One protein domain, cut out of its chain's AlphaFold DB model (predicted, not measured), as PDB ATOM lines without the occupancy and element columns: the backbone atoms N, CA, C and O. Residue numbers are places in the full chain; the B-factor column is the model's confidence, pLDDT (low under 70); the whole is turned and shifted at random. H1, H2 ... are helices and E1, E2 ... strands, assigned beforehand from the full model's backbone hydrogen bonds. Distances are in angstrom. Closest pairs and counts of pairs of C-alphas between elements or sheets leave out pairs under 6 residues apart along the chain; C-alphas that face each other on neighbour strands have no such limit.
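What this domain is: This is residues 372 to 452 of the 453 residues of the protein "C2 domain-containing protein" of Elaeophora elaphi (UniProt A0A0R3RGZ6). One strongly twisted sheet of five strands makes the body, with the helix H1 over one face of it at its E2-E1 end and a long loop, residues 426 to 444, at its E4-E5 end. The printed part has 81 residues, in the chain order E1 E2 H1 E3 E4 E5; the sheet runs E2 E1 E3 E4 E5, all antiparallel, and the class is mixed. The whole is loose, with a radius of gyration of the C-alphas of 14.8 A, and spans 39 by 26 by 24 A.

Where its parts are: E1, residues 376 to 383, begins at C-alpha 376 (28.806, 24.184, 13.895) and is 21.7 A long. E2 is residues 386 to 392, 19.0 A; E3 410 to 415, 16.4 A; E4 418 to 425, 18.6 A. E5, residues 445 to 450, 15.9 A, ends at C-alpha 450 (16.927, 28.323, 20.127). H1 is residues 400 to 408, 12.9 A.

How they stand to each other: E1 and E2 form a hairpin, with N 381 and O 388 2.9 A apart. E1 pairs with E3 through N 378 and O 412, 2.8 A. E3, E4 and E5 form a meander, each strand the antiparallel neighbour of the one before: N 413 and O 420 are 2.9 A apart, N 423 and O 447 2.8 A. E4 bends by 63 degrees at residue 422. E1 and E4 are apart. H1 is on the sheet at a height of 10.1 A, over E1 and slantwise to it at 50 degrees on the local plane; their closest C-alphas, Leu 379 and Leu 406, are 6.8 A apart. E2, H1 and E3 form a split strand-helix-strand unit, two strands running the same way with E1 between them, and its crossover is right-handed. In H1 every O i to N i+4 pair is within hydrogen-bond range.

The domain as a whole: The C-alphas farthest apart, of Asn 384 and Arg 440, are 42.7 A apart. The printed part has no cut. The link E4 to E5 is long, 19 residues. The pLDDT is under 70 at residues 372 to 374, 427, 439 to 443 and 452.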
ATOM      1  N   TYR A 372      29.227  32.367  12.544       57.91
ATOM      2  CA  TYR A 372      29.747  31.409  11.556       57.91
ATOM      3  C   TYR A 372      31.166  30.923  11.891       57.91
ATOM      4  O   TYR A 372      31.593  29.913  11.367       57.91
ATOM      5  N   GLN A 373      31.898  31.600  12.776       63.09
ATOM      6  CA  GLN A 373      33.259  31.212  13.153       63.09
ATOM      7  C   GLN A 373      33.313  30.302  14.398       63.09
ATOM      8  O   GLN A 373      34.338  29.671  14.644       63.09
ATOM      9  N   HIS A 374      32.229  30.234  15.183       69.38
ATOM     10  CA  HIS A 374      32.166  29.491  16.452       69.38
ATOM     11  C   HIS A 374      30.921  28.598  16.612       69.38
ATOM     12  O   HIS A 374      30.784  27.941  17.643       69.38
ATOM     13  N   SER A 375      30.002  28.571  15.640       80.19
ATOM     14  CA  SER A 375      28.898  27.598  15.598       80.19
ATOM     15  C   SER A 375      29.152  26.537  14.536       80.19
ATOM     16  O   SER A 375      29.624  26.845  13.441       80.19
ATOM     17  N   THR A 376      28.803  25.297  14.843       86.94
ATOM     18  CA  THR A 376      28.806  24.184  13.895       86.94
ATOM     19  C   THR A 376      27.536  24.253  13.052       86.94
ATOM     20  O   THR A 376      26.435  24.321  13.601       86.94
ATOM     21  N   LEU A 377      27.659  24.254  11.720       88.88
ATOM     22  CA  LEU A 377      26.493  24.239  10.837       88.88
ATOM     23  C   LEU A 377      26.043  22.794  10.586       88.88
ATOM     24  O   LEU A 377      26.820  21.969  10.111       88.88
ATOM     25  N   LEU A 378      24.771  22.512  10.865       89.94
ATOM     26  CA  LEU A 378      24.098  21.269  10.492       89.94
ATOM     27  C   LEU A 378      22.994  21.551   9.466       89.94
ATOM     28  O   LEU A 378      22.290  22.565   9.535       89.94
ATOM     29  N   LEU A 379      22.808  20.621   8.535       91.00
ATOM     30  CA  LEU A 379      21.760  20.661   7.524       91.00
ATOM     31  C   LEU A 379      20.728  19.552   7.788       91.00
ATOM     32  O   LEU A 379      21.020  18.374   7.615       91.00
ATOM     33  N   GLU A 380      19.522  19.940   8.211       89.81
ATOM     34  CA  GLU A 380      18.363  19.051   8.410       89.81
ATOM     35  C   GLU A 380      17.649  18.862   7.054       89.81
ATOM     36  O   GLU A 380      16.974  19.780   6.576       89.81
ATOM     37  N   ILE A 381      17.809  17.689   6.428       90.06
ATOM     38  CA  ILE A 381      17.113  17.270   5.194       90.06
ATOM     39  C   ILE A 381      16.083  16.186   5.552       90.06
ATOM     40  O   ILE A 381      16.266  15.434   6.508       90.06
ATOM     41  N   ASN A 382      14.974  16.117   4.816       88.44
ATOM     42  CA  ASN A 382      13.959  15.077   4.978       88.44
ATOM     43  C   ASN A 382      13.962  14.157   3.751       88.44
ATOM     44  O   ASN A 382      13.421  14.527   2.710       88.44
ATOM     45  N   GLU A 383      14.561  12.976   3.882       85.56
ATOM     46  CA  GLU A 383      14.650  11.970   2.822       85.56
ATOM     47  C   GLU A 383      13.758  10.783   3.189       85.56
ATOM     48  O   GLU A 383      13.836  10.248   4.292       85.56
ATOM     49  N   ASN A 384      12.862  10.389   2.280       77.94
ATOM     50  CA  ASN A 384      11.914   9.281   2.474       77.94
ATOM     51  C   ASN A 384      11.060   9.375   3.762       77.94
ATOM     52  O   ASN A 384      10.616   8.366   4.303       77.94
ATOM     53  N   GLY A 385      10.811  10.596   4.254       82.38
ATOM     54  CA  GLY A 385      10.063  10.853   5.492       82.38
ATOM     55  C   GLY A 385      10.896  10.763   6.776       82.38
ATOM     56  O   GLY A 385      10.359  11.002   7.858       82.38
ATOM     57  N   GLN A 386      12.193  10.458   6.673       83.69
ATOM     58  CA  GLN A 386      13.130  10.426   7.786       83.69
ATOM     59  C   GLN A 386      14.051  11.654   7.754       83.69
ATOM     60  O   GLN A 386      14.579  12.053   6.714       83.69
ATOM     61  N   LYS A 387      14.265  12.263   8.922       87.56
ATOM     62  CA  LYS A 387      15.186  13.395   9.058       87.56
ATOM     63  C   LYS A 387      16.628  12.904   9.078       87.56
ATOM     64  O   LYS A 387      16.993  12.138   9.966       87.56
ATOM     65  N   ARG A 388      17.435  13.399   8.146       86.31
ATOM     66  CA  ARG A 388      18.888  13.224   8.110       86.31
ATOM     67  C   ARG A 388      19.566  14.550   8.437       86.31
ATOM     68  O   ARG A 388      19.066  15.620   8.079       86.31
ATOM     69  N   TYR A 389      20.680  14.471   9.154       88.25
ATOM     70  CA  TYR A 389      21.456  15.622   9.602       88.25
ATOM     71  C   TYR A 389      22.868  15.495   9.050       88.25
ATOM     72  O   TYR A 389      23.570  14.543   9.376       88.25
ATOM     73  N   TYR A 390      23.272  16.458   8.227       88.25
ATOM     74  CA  TYR A 390      24.605  16.497   7.632       88.25
ATOM     75  C   TYR A 390      25.428  17.589   8.308       88.25
ATOM     76  O   TYR A 390      24.955  18.720   8.456       88.25
ATOM     77  N   LEU A 391      26.647  17.249   8.718       88.81
ATOM     78  CA  LEU A 391      27.631  18.215   9.191       88.81
ATOM     79  C   LEU A 391      28.155  19.018   7.997       88.81
ATOM     80  O   LEU A 391      28.529  18.437   6.983       88.81
ATOM     81  N   VAL A 392      28.180  20.348   8.107       86.00
ATOM     82  CA  VAL A 392      28.686  21.227   7.044       86.00
ATOM     83  C   VAL A 392      29.864  22.050   7.579       86.00
ATOM     84  O   VAL A 392      29.650  23.075   8.232       86.00
ATOM     85  N   PRO A 393      31.115  21.618   7.327       80.94
ATOM     86  CA  PRO A 393      32.310  22.395   7.636       80.94
ATOM     87  C   PRO A 393      32.309  23.776   6.971       80.94
ATOM     88  O   PRO A 393      31.886  23.937   5.827       80.94
ATOM     89  N   HIS A 394      32.865  24.780   7.656       72.00
ATOM     90  CA  HIS A 394      32.921  26.154   7.133       72.00
ATOM     91  C   HIS A 394      33.777  26.300   5.872       72.00
ATOM     92  O   HIS A 394      33.518  27.183   5.061       72.00
ATOM     93  N   VAL A 395      34.755  25.408   5.687       74.38
ATOM     94  CA  VAL A 395      35.665  25.381   4.530       74.38
ATOM     95  C   VAL A 395      34.922  25.077   3.221       74.38
ATOM     96  O   VAL A 395      35.328  25.561   2.173       74.38
ATOM     97  N   ILE A 396      33.810  24.333   3.279       77.00
ATOM     98  CA  ILE A 396      33.047  23.896   2.096       77.00
ATOM     99  C   ILE A 396      31.749  24.692   1.877       77.00
ATOM    100  O   ILE A 396      30.907  24.298   1.075       77.00
ATOM    101  N   LEU A 397      31.541  25.814   2.578       74.44
ATOM    102  CA  LEU A 397      30.304  26.603   2.444       74.44
ATOM    103  C   LEU A 397      30.152  27.296   1.088       74.44
ATOM    104  O   LEU A 397      29.020  27.471   0.630       74.44
ATOM    105  N   ASP A 398      31.268  27.682   0.472       75.81
ATOM    106  CA  ASP A 398      31.291  28.361  -0.825       75.81
ATOM    107  C   ASP A 398      31.222  27.373  -2.011       75.81
ATOM    108  O   ASP A 398      31.005  27.790  -3.149       75.81
ATOM    109  N   GLU A 399      31.318  26.062  -1.751       80.50
ATOM    110  CA  GLU A 399      31.180  25.014  -2.769       80.50
ATOM    111  C   GLU A 399      29.774  25.036  -3.404       80.50
ATOM    112  O   GLU A 399      28.753  25.094  -2.695       80.50
ATOM    113  N   PRO A 400      29.653  24.949  -4.743       76.06
ATOM    114  CA  PRO A 400      28.365  25.059  -5.417       76.06
ATOM    115  C   PRO A 400      27.451  23.856  -5.147       76.06
ATOM    116  O   PRO A 400      26.232  24.032  -5.086       76.06
ATOM    117  N   GLY A 401      28.009  22.655  -4.944       78.94
ATOM    118  CA  GLY A 401      27.257  21.458  -4.545       78.94
ATOM    119  C   GLY A 401      26.603  21.629  -3.171       78.94
ATOM    120  O   GLY A 401      25.379  21.549  -3.040       78.94
ATOM    121  N   ILE A 402      27.401  22.008  -2.169       80.56
ATOM    122  CA  ILE A 402      26.927  22.321  -0.813       80.56
ATOM    123  C   ILE A 402      25.918  23.475  -0.841       80.56
ATOM    124  O   ILE A 402      24.872  23.400  -0.198       80.56
ATOM    125  N   THR A 403      26.140  24.507  -1.659       81.44
ATOM    126  CA  THR A 403      25.192  25.620  -1.837       81.44
ATOM    127  C   THR A 403      23.823  25.171  -2.371       81.44
ATOM    128  O   THR A 403      22.810  25.777  -2.003       81.44
ATOM    129  N   LYS A 404      23.745  24.123  -3.209       82.88
ATOM    130  CA  LYS A 404      22.468  23.530  -3.660       82.88
ATOM    131  C   LYS A 404      21.767  22.810  -2.501       82.88
ATOM    132  O   LYS A 404      20.613  23.131  -2.210       82.88
ATOM    133  N   LEU A 405      22.476  21.935  -1.783       79.88
ATOM    134  CA  LEU A 405      21.949  21.201  -0.620       79.88
ATOM    135  C   LEU A 405      21.460  22.157   0.485       79.88
ATOM    136  O   LEU A 405      20.337  22.045   0.978       79.88
ATOM    137  N   LEU A 406      22.242  23.197   0.789       83.25
ATOM    138  CA  LEU A 406      21.919  24.274   1.732       83.25
ATOM    139  C   LEU A 406      20.676  25.109   1.355       83.25
ATOM    140  O   LEU A 406      20.222  25.910   2.179       83.25
ATOM    141  N   ARG A 407      20.152  24.993   0.127       84.56
ATOM    142  CA  ARG A 407      18.875  25.605  -0.299       84.56
ATOM    143  C   ARG A 407      17.692  24.645  -0.191       84.56
ATOM    144  O   ARG A 407      16.564  25.120  -0.082       84.56
ATOM    145  N   GLN A 408      17.938  23.338  -0.253       84.56
ATOM    146  CA  GLN A 408      16.922  22.288  -0.137       84.56
ATOM    147  C   GLN A 408      16.620  21.964   1.333       84.56
ATOM    148  O   GLN A 408      15.457  21.857   1.720       84.56
ATOM    149  N   GLY A 409      17.665  21.835   2.155       85.50
ATOM    150  CA  GLY A 409      17.554  21.532   3.579       85.50
ATOM    151  C   GLY A 409      17.390  22.760   4.480       85.50
ATOM    152  O   GLY A 409      17.477  23.919   4.065       85.50
ATOM    153  N   LYS A 410      17.178  22.496   5.770       88.38
ATOM    154  CA  LYS A 410      17.013  23.509   6.812       88.38
ATOM    155  C   LYS A 410      18.315  23.706   7.588       88.38
ATOM    156  O   LYS A 410      18.826  22.779   8.205       88.38
ATOM    157  N   LYS A 411      18.822  24.941   7.585       91.00
ATOM    158  CA  LYS A 411      20.069  25.326   8.263       91.00
ATOM    159  C   LYS A 411      19.872  25.431   9.775       91.00
ATOM    160  O   LYS A 411      19.004  26.186  10.227       91.00
ATOM    161  N   LEU A 412      20.686  24.704  10.532       90.06
ATOM    162  CA  LEU A 412      20.747  24.718  11.991       90.06
ATOM    163  C   LEU A 412      22.159  25.122  12.423       90.06
ATOM    164  O   LEU A 412      23.132  24.590  11.902       90.06
ATOM    165  N   HIS A 413      22.278  26.033  13.380       88.06
ATOM    166  CA  HIS A 413      23.558  26.410  13.976       88.06
ATOM    167  C   HIS A 413      23.636  25.835  15.385       88.06
ATOM    168  O   HIS A 413      22.788  26.169  16.207       88.06
ATOM    169  N   VAL A 414      24.630  25.002  15.673       88.69
ATOM    170  CA  VAL A 414      24.866  24.447  17.013       88.69
ATOM    171  C   VAL A 414      26.007  25.214  17.671       88.69
ATOM    172  O   VAL A 414      27.079  25.355  17.084       88.69
ATOM    173  N   HIS A 415      25.779  25.752  18.866       84.81
ATOM    174  CA  HIS A 415      26.800  26.459  19.643       84.81
ATOM    175  C   HIS A 415      26.492  26.337  21.135       84.81
ATOM    176  O   HIS A 415      25.373  26.649  21.538       84.81
ATOM    177  N   ASN A 416      27.481  25.914  21.930       82.06
ATOM    178  CA  ASN A 416      27.338  25.607  23.360       82.06
ATOM    179  C   ASN A 416      26.090  24.743  23.618       82.06
ATOM    180  O   ASN A 416      25.157  25.185  24.284       82.06
ATOM    181  N   ASP A 417      26.043  23.582  22.958       81.94
ATOM    182  CA  ASP A 417      24.987  22.555  22.999       81.94
ATOM    183  C   ASP A 417      23.561  22.998  22.602       81.94
ATOM    184  O   ASP A 417      22.655  22.183  22.436       81.94
ATOM    185  N   HIS A 418      23.359  24.279  22.292       84.75
ATOM    186  CA  HIS A 418      22.085  24.809  21.826       84.75
ATOM    187  C   HIS A 418      21.971  24.832  20.298       84.75
ATOM    188  O   HIS A 418      22.828  25.363  19.587       84.75
ATOM    189  N   THR A 419      20.834  24.343  19.788       88.75
ATOM    190  CA  THR A 419      20.479  24.417  18.363       88.75
ATOM    191  C   THR A 419      19.678  25.682  18.047       88.75
ATOM    192  O   THR A 419      18.545  25.861  18.502       88.75
ATOM    193  N   PHE A 420      20.234  26.539  17.192       88.62
ATOM    194  CA  PHE A 420      19.665  27.807  16.743       88.62
ATOM    195  C   PHE A 420      19.181  27.752  15.291       88.62
ATOM    196  O   PHE A 420      19.828  27.188  14.410       88.62
ATOM    197  N   VAL A 421      18.054  28.414  15.013       89.75
ATOM    198  CA  VAL A 421      17.482  28.535  13.663       89.75
ATOM    199  C   VAL A 421      17.172  29.990  13.346       89.75
ATOM    200  O   VAL A 421      16.584  30.697  14.166       89.75
ATOM    201  N   ALA A 422      17.531  30.437  12.142       86.75
ATOM    202  CA  ALA A 422      17.180  31.765  11.655       86.75
ATOM    203  C   ALA A 422      15.664  31.870  11.396       86.75
ATOM    204  O   ALA A 422      15.113  31.194  10.528       86.75
ATOM    205  N   VAL A 423      14.992  32.752  12.134       86.50
ATOM    206  CA  VAL A 423      13.555  33.036  12.034       86.50
ATOM    207  C   VAL A 423      13.307  34.532  11.825       86.50
ATOM    208  O   VAL A 423      14.157  35.376  12.107       86.50
ATOM    209  N   LYS A 424      12.119  34.893  11.326       85.62
ATOM    210  CA  LYS A 424      11.681  36.295  11.243       85.62
ATOM    211  C   LYS A 424      10.949  36.668  12.533       85.62
ATOM    212  O   LYS A 424       9.781  36.319  12.694       85.62
ATOM    213  N   SER A 425      11.614  37.381  13.440       79.44
ATOM    214  CA  SER A 425      10.993  37.889  14.668       79.44
ATOM    215  C   SER A 425      10.085  39.085  14.371       79.44
ATOM    216  O   SER A 425      10.450  39.980  13.597       79.44
ATOM    217  N   ARG A 426       8.918  39.133  15.023       73.75
ATOM    218  CA  ARG A 426       8.063  40.329  15.043       73.75
ATOM    219  C   ARG A 426       8.688  41.398  15.953       73.75
ATOM    220  O   ARG A 426       9.449  41.080  16.860       73.75
ATOM    221  N   SER A 427       8.383  42.665  15.685       69.31
ATOM    222  CA  SER A 427       8.878  43.789  16.490       69.31
ATOM    223  C   SER A 427       8.409  43.671  17.945       69.31
ATOM    224  O   SER A 427       7.256  43.313  18.189       69.31
ATOM    225  N   GLY A 428       9.293  43.971  18.900       74.75
ATOM    226  CA  GLY A 428       8.991  43.943  20.335       74.75
ATOM    227  C   GLY A 428       9.351  42.651  21.080       74.75
ATOM    228  O   GLY A 428       9.231  42.635  22.303       74.75
ATOM    229  N   THR A 429       9.835  41.600  20.407       80.94
ATOM    230  CA  THR A 429      10.360  40.395  21.080       80.94
ATOM    231  C   THR A 429      11.583  40.745  21.936       80.94
ATOM    232  O   THR A 429      12.498  41.407  21.454       80.94
ATOM    233  N   VAL A 430      11.639  40.304  23.194       83.06
ATOM    234  CA  VAL A 430      12.817  40.492  24.064       83.06
ATOM    235  C   VAL A 430      13.826  39.366  23.818       83.06
ATOM    236  O   VAL A 430      13.449  38.202  23.717       83.06
ATOM    237  N   CYS A 431      15.111  39.700  23.697       80.81
ATOM    238  CA  CYS A 431      16.187  38.718  23.588       80.81
ATOM    239  C   CYS A 431      16.442  38.053  24.947       80.81
ATOM    240  O   CYS A 431      16.709  38.756  25.915       80.81
ATOM    241  N   ASN A 432      16.441  36.721  25.022       80.81
ATOM    242  CA  ASN A 432      16.681  36.017  26.289       80.81
ATOM    243  C   ASN A 432      18.141  36.093  26.786       80.81
ATOM    244  O   ASN A 432      18.401  35.758  27.929       80.81
ATOM    245  N   VAL A 433      19.087  36.514  25.931       79.81
ATOM    246  CA  VAL A 433      20.527  36.567  26.257       79.81
ATOM    247  C   VAL A 433      20.957  37.948  26.760       79.81
ATOM    248  O   VAL A 433      21.703  38.045  27.724       79.81
ATOM    249  N   CYS A 434      20.503  39.028  26.113       80.88
ATOM    250  CA  CYS A 434      20.877  40.402  26.483       80.88
ATOM    251  C   CYS A 434      19.715  41.243  27.036       80.88
ATOM    252  O   CYS A 434      19.883  42.440  27.253       80.88
ATOM    253  N   HIS A 435      18.522  40.659  27.193       82.12
ATOM    254  CA  HIS A 435      17.283  41.304  27.660       82.12
ATOM    255  C   HIS A 435      16.832  42.566  26.888       82.12
ATOM    256  O   HIS A 435      15.862  43.229  27.257       82.12
ATOM    257  N   GLU A 436      17.458  42.876  25.750       78.69
ATOM    258  CA  GLU A 436      17.045  43.971  24.873       78.69
ATOM    259  C   GLU A 436      15.860  43.598  23.973       78.69
ATOM    260  O   GLU A 436      15.726  42.464  23.507       78.69
ATOM    261  N   ARG A 437      15.042  44.596  23.617       78.19
ATOM    262  CA  ARG A 437      13.976  44.444  22.614       78.19
ATOM    263  C   ARG A 437      14.552  44.353  21.196       78.19
ATOM    264  O   ARG A 437      15.092  45.325  20.659       78.19
ATOM    265  N   ILE A 438      14.372  43.197  20.565       75.50
ATOM    266  CA  ILE A 438      14.695  42.917  19.168       75.50
ATOM    267  C   ILE A 438      13.698  43.662  18.274       75.50
ATOM    268  O   ILE A 438      12.534  43.292  18.136       75.50
ATOM    269  N   GLY A 439      14.185  44.732  17.644       65.75
ATOM    270  CA  GLY A 439      13.377  45.598  16.788       65.75
ATOM    271  C   GLY A 439      12.599  46.647  17.587       65.75
ATOM    272  O   GLY A 439      11.672  46.335  18.322       65.75
ATOM    273  N   ARG A 440      12.967  47.920  17.389       63.03
ATOM    274  CA  ARG A 440      12.216  49.107  17.851       63.03
ATOM    275  C   ARG A 440      11.366  49.728  16.726       63.03
ATOM    276  O   ARG A 440      11.056  50.909  16.766       63.03
ATOM    277  N   SER A 441      11.105  48.981  15.654       60.38
ATOM    278  CA  SER A 441      10.586  49.506  14.384       60.38
ATOM    279  C   SER A 441       9.680  48.478  13.713       60.38
ATOM    280  O   SER A 441       9.848  47.282  13.939       60.38
ATOM    281  N   ASN A 442       8.743  48.922  12.876       61.88
ATOM    282  CA  ASN A 442       7.686  48.088  12.282       61.88
ATOM    283  C   ASN A 442       8.182  47.067  11.233       61.88
ATOM    284  O   ASN A 442       7.377  46.364  10.626       61.88
ATOM    285  N   PHE A 443       9.495  46.964  11.017       60.97
ATOM    286  CA  PHE A 443      10.109  46.016  10.091       60.97
ATOM    287  C   PHE A 443      10.489  44.708  10.793       60.97
ATOM    288  O   PHE A 443      11.142  44.710  11.839       60.97
ATOM    289  N   THR A 444      10.121  43.578  10.186       72.06
ATOM    290  CA  THR A 444      10.542  42.246  10.632       72.06
ATOM    291  C   THR A 444      12.056  42.102  10.519       72.06
ATOM    292  O   THR A 444      12.635  42.282   9.449       72.06
ATOM    293  N   LYS A 445      12.710  41.761  11.631       78.62
ATOM    294  CA  LYS A 445      14.140  41.435  11.651       78.62
ATOM    295  C   LYS A 445      14.337  39.923  11.597       78.62
ATOM    296  O   LYS A 445      13.486  39.163  12.055       78.62
ATOM    297  N   GLN A 446      15.463  39.495  11.035       82.06
ATOM    298  CA  GLN A 446      15.956  38.141  11.261       82.06
ATOM    299  C   GLN A 446      16.532  38.058  12.678       82.06
ATOM    300  O   GLN A 446      17.219  38.977  13.127       82.06
ATOM    301  N   ALA A 447      16.228  36.968  13.370       82.75
ATOM    302  CA  ALA A 447      16.740  36.632  14.690       82.75
ATOM    303  C   ALA A 447      16.976  35.120  14.756       82.75
ATOM    304  O   ALA A 447      16.361  34.363  14.005       82.75
ATOM    305  N   TYR A 448      17.840  34.673  15.662       85.75
ATOM    306  CA  TYR A 448      18.008  33.252  15.939       85.75
ATOM    307  C   TYR A 448      17.084  32.831  17.079       85.75
ATOM    308  O   TYR A 448      17.045  33.480  18.123       85.75
ATOM    309  N   GLN A 449      16.342  31.747  16.870       86.00
ATOM    310  CA  GLN A 449      15.540  31.088  17.893       86.00
ATOM    311  C   GLN A 449      16.221  29.773  18.275       86.00
ATOM    312  O   GLN A 449      16.472  28.937  17.405       86.00
ATOM    313  N   CYS A 450      16.521  29.607  19.563       87.69
ATOM    314  CA  CYS A 450      16.927  28.323  20.127       87.69
ATOM    315  C   CYS A 450      15.727  27.362  20.121       87.69
ATOM    316  O   CYS A 450      14.601  27.797  20.382       87.69
ATOM    317  N   ARG A 451      15.947  26.080  19.812       82.44
ATOM    318  CA  ARG A 451      14.903  25.041  19.880       82.44
ATOM    319  C   ARG A 451      14.721  24.419  21.272       82.44
ATOM    320  O   ARG A 451      13.722  23.734  21.455       82.44
ATOM    321  N   GLY A 452      15.618  24.699  22.218       66.19
ATOM    322  CA  GLY A 452      15.807  23.875  23.414       66.19
ATOM    323  C   GLY A 452      16.774  22.719  23.146       66.19
ATOM    324  O   GLY A 452      17.206  22.537  22.002       66.19
TER     325      GLY A 452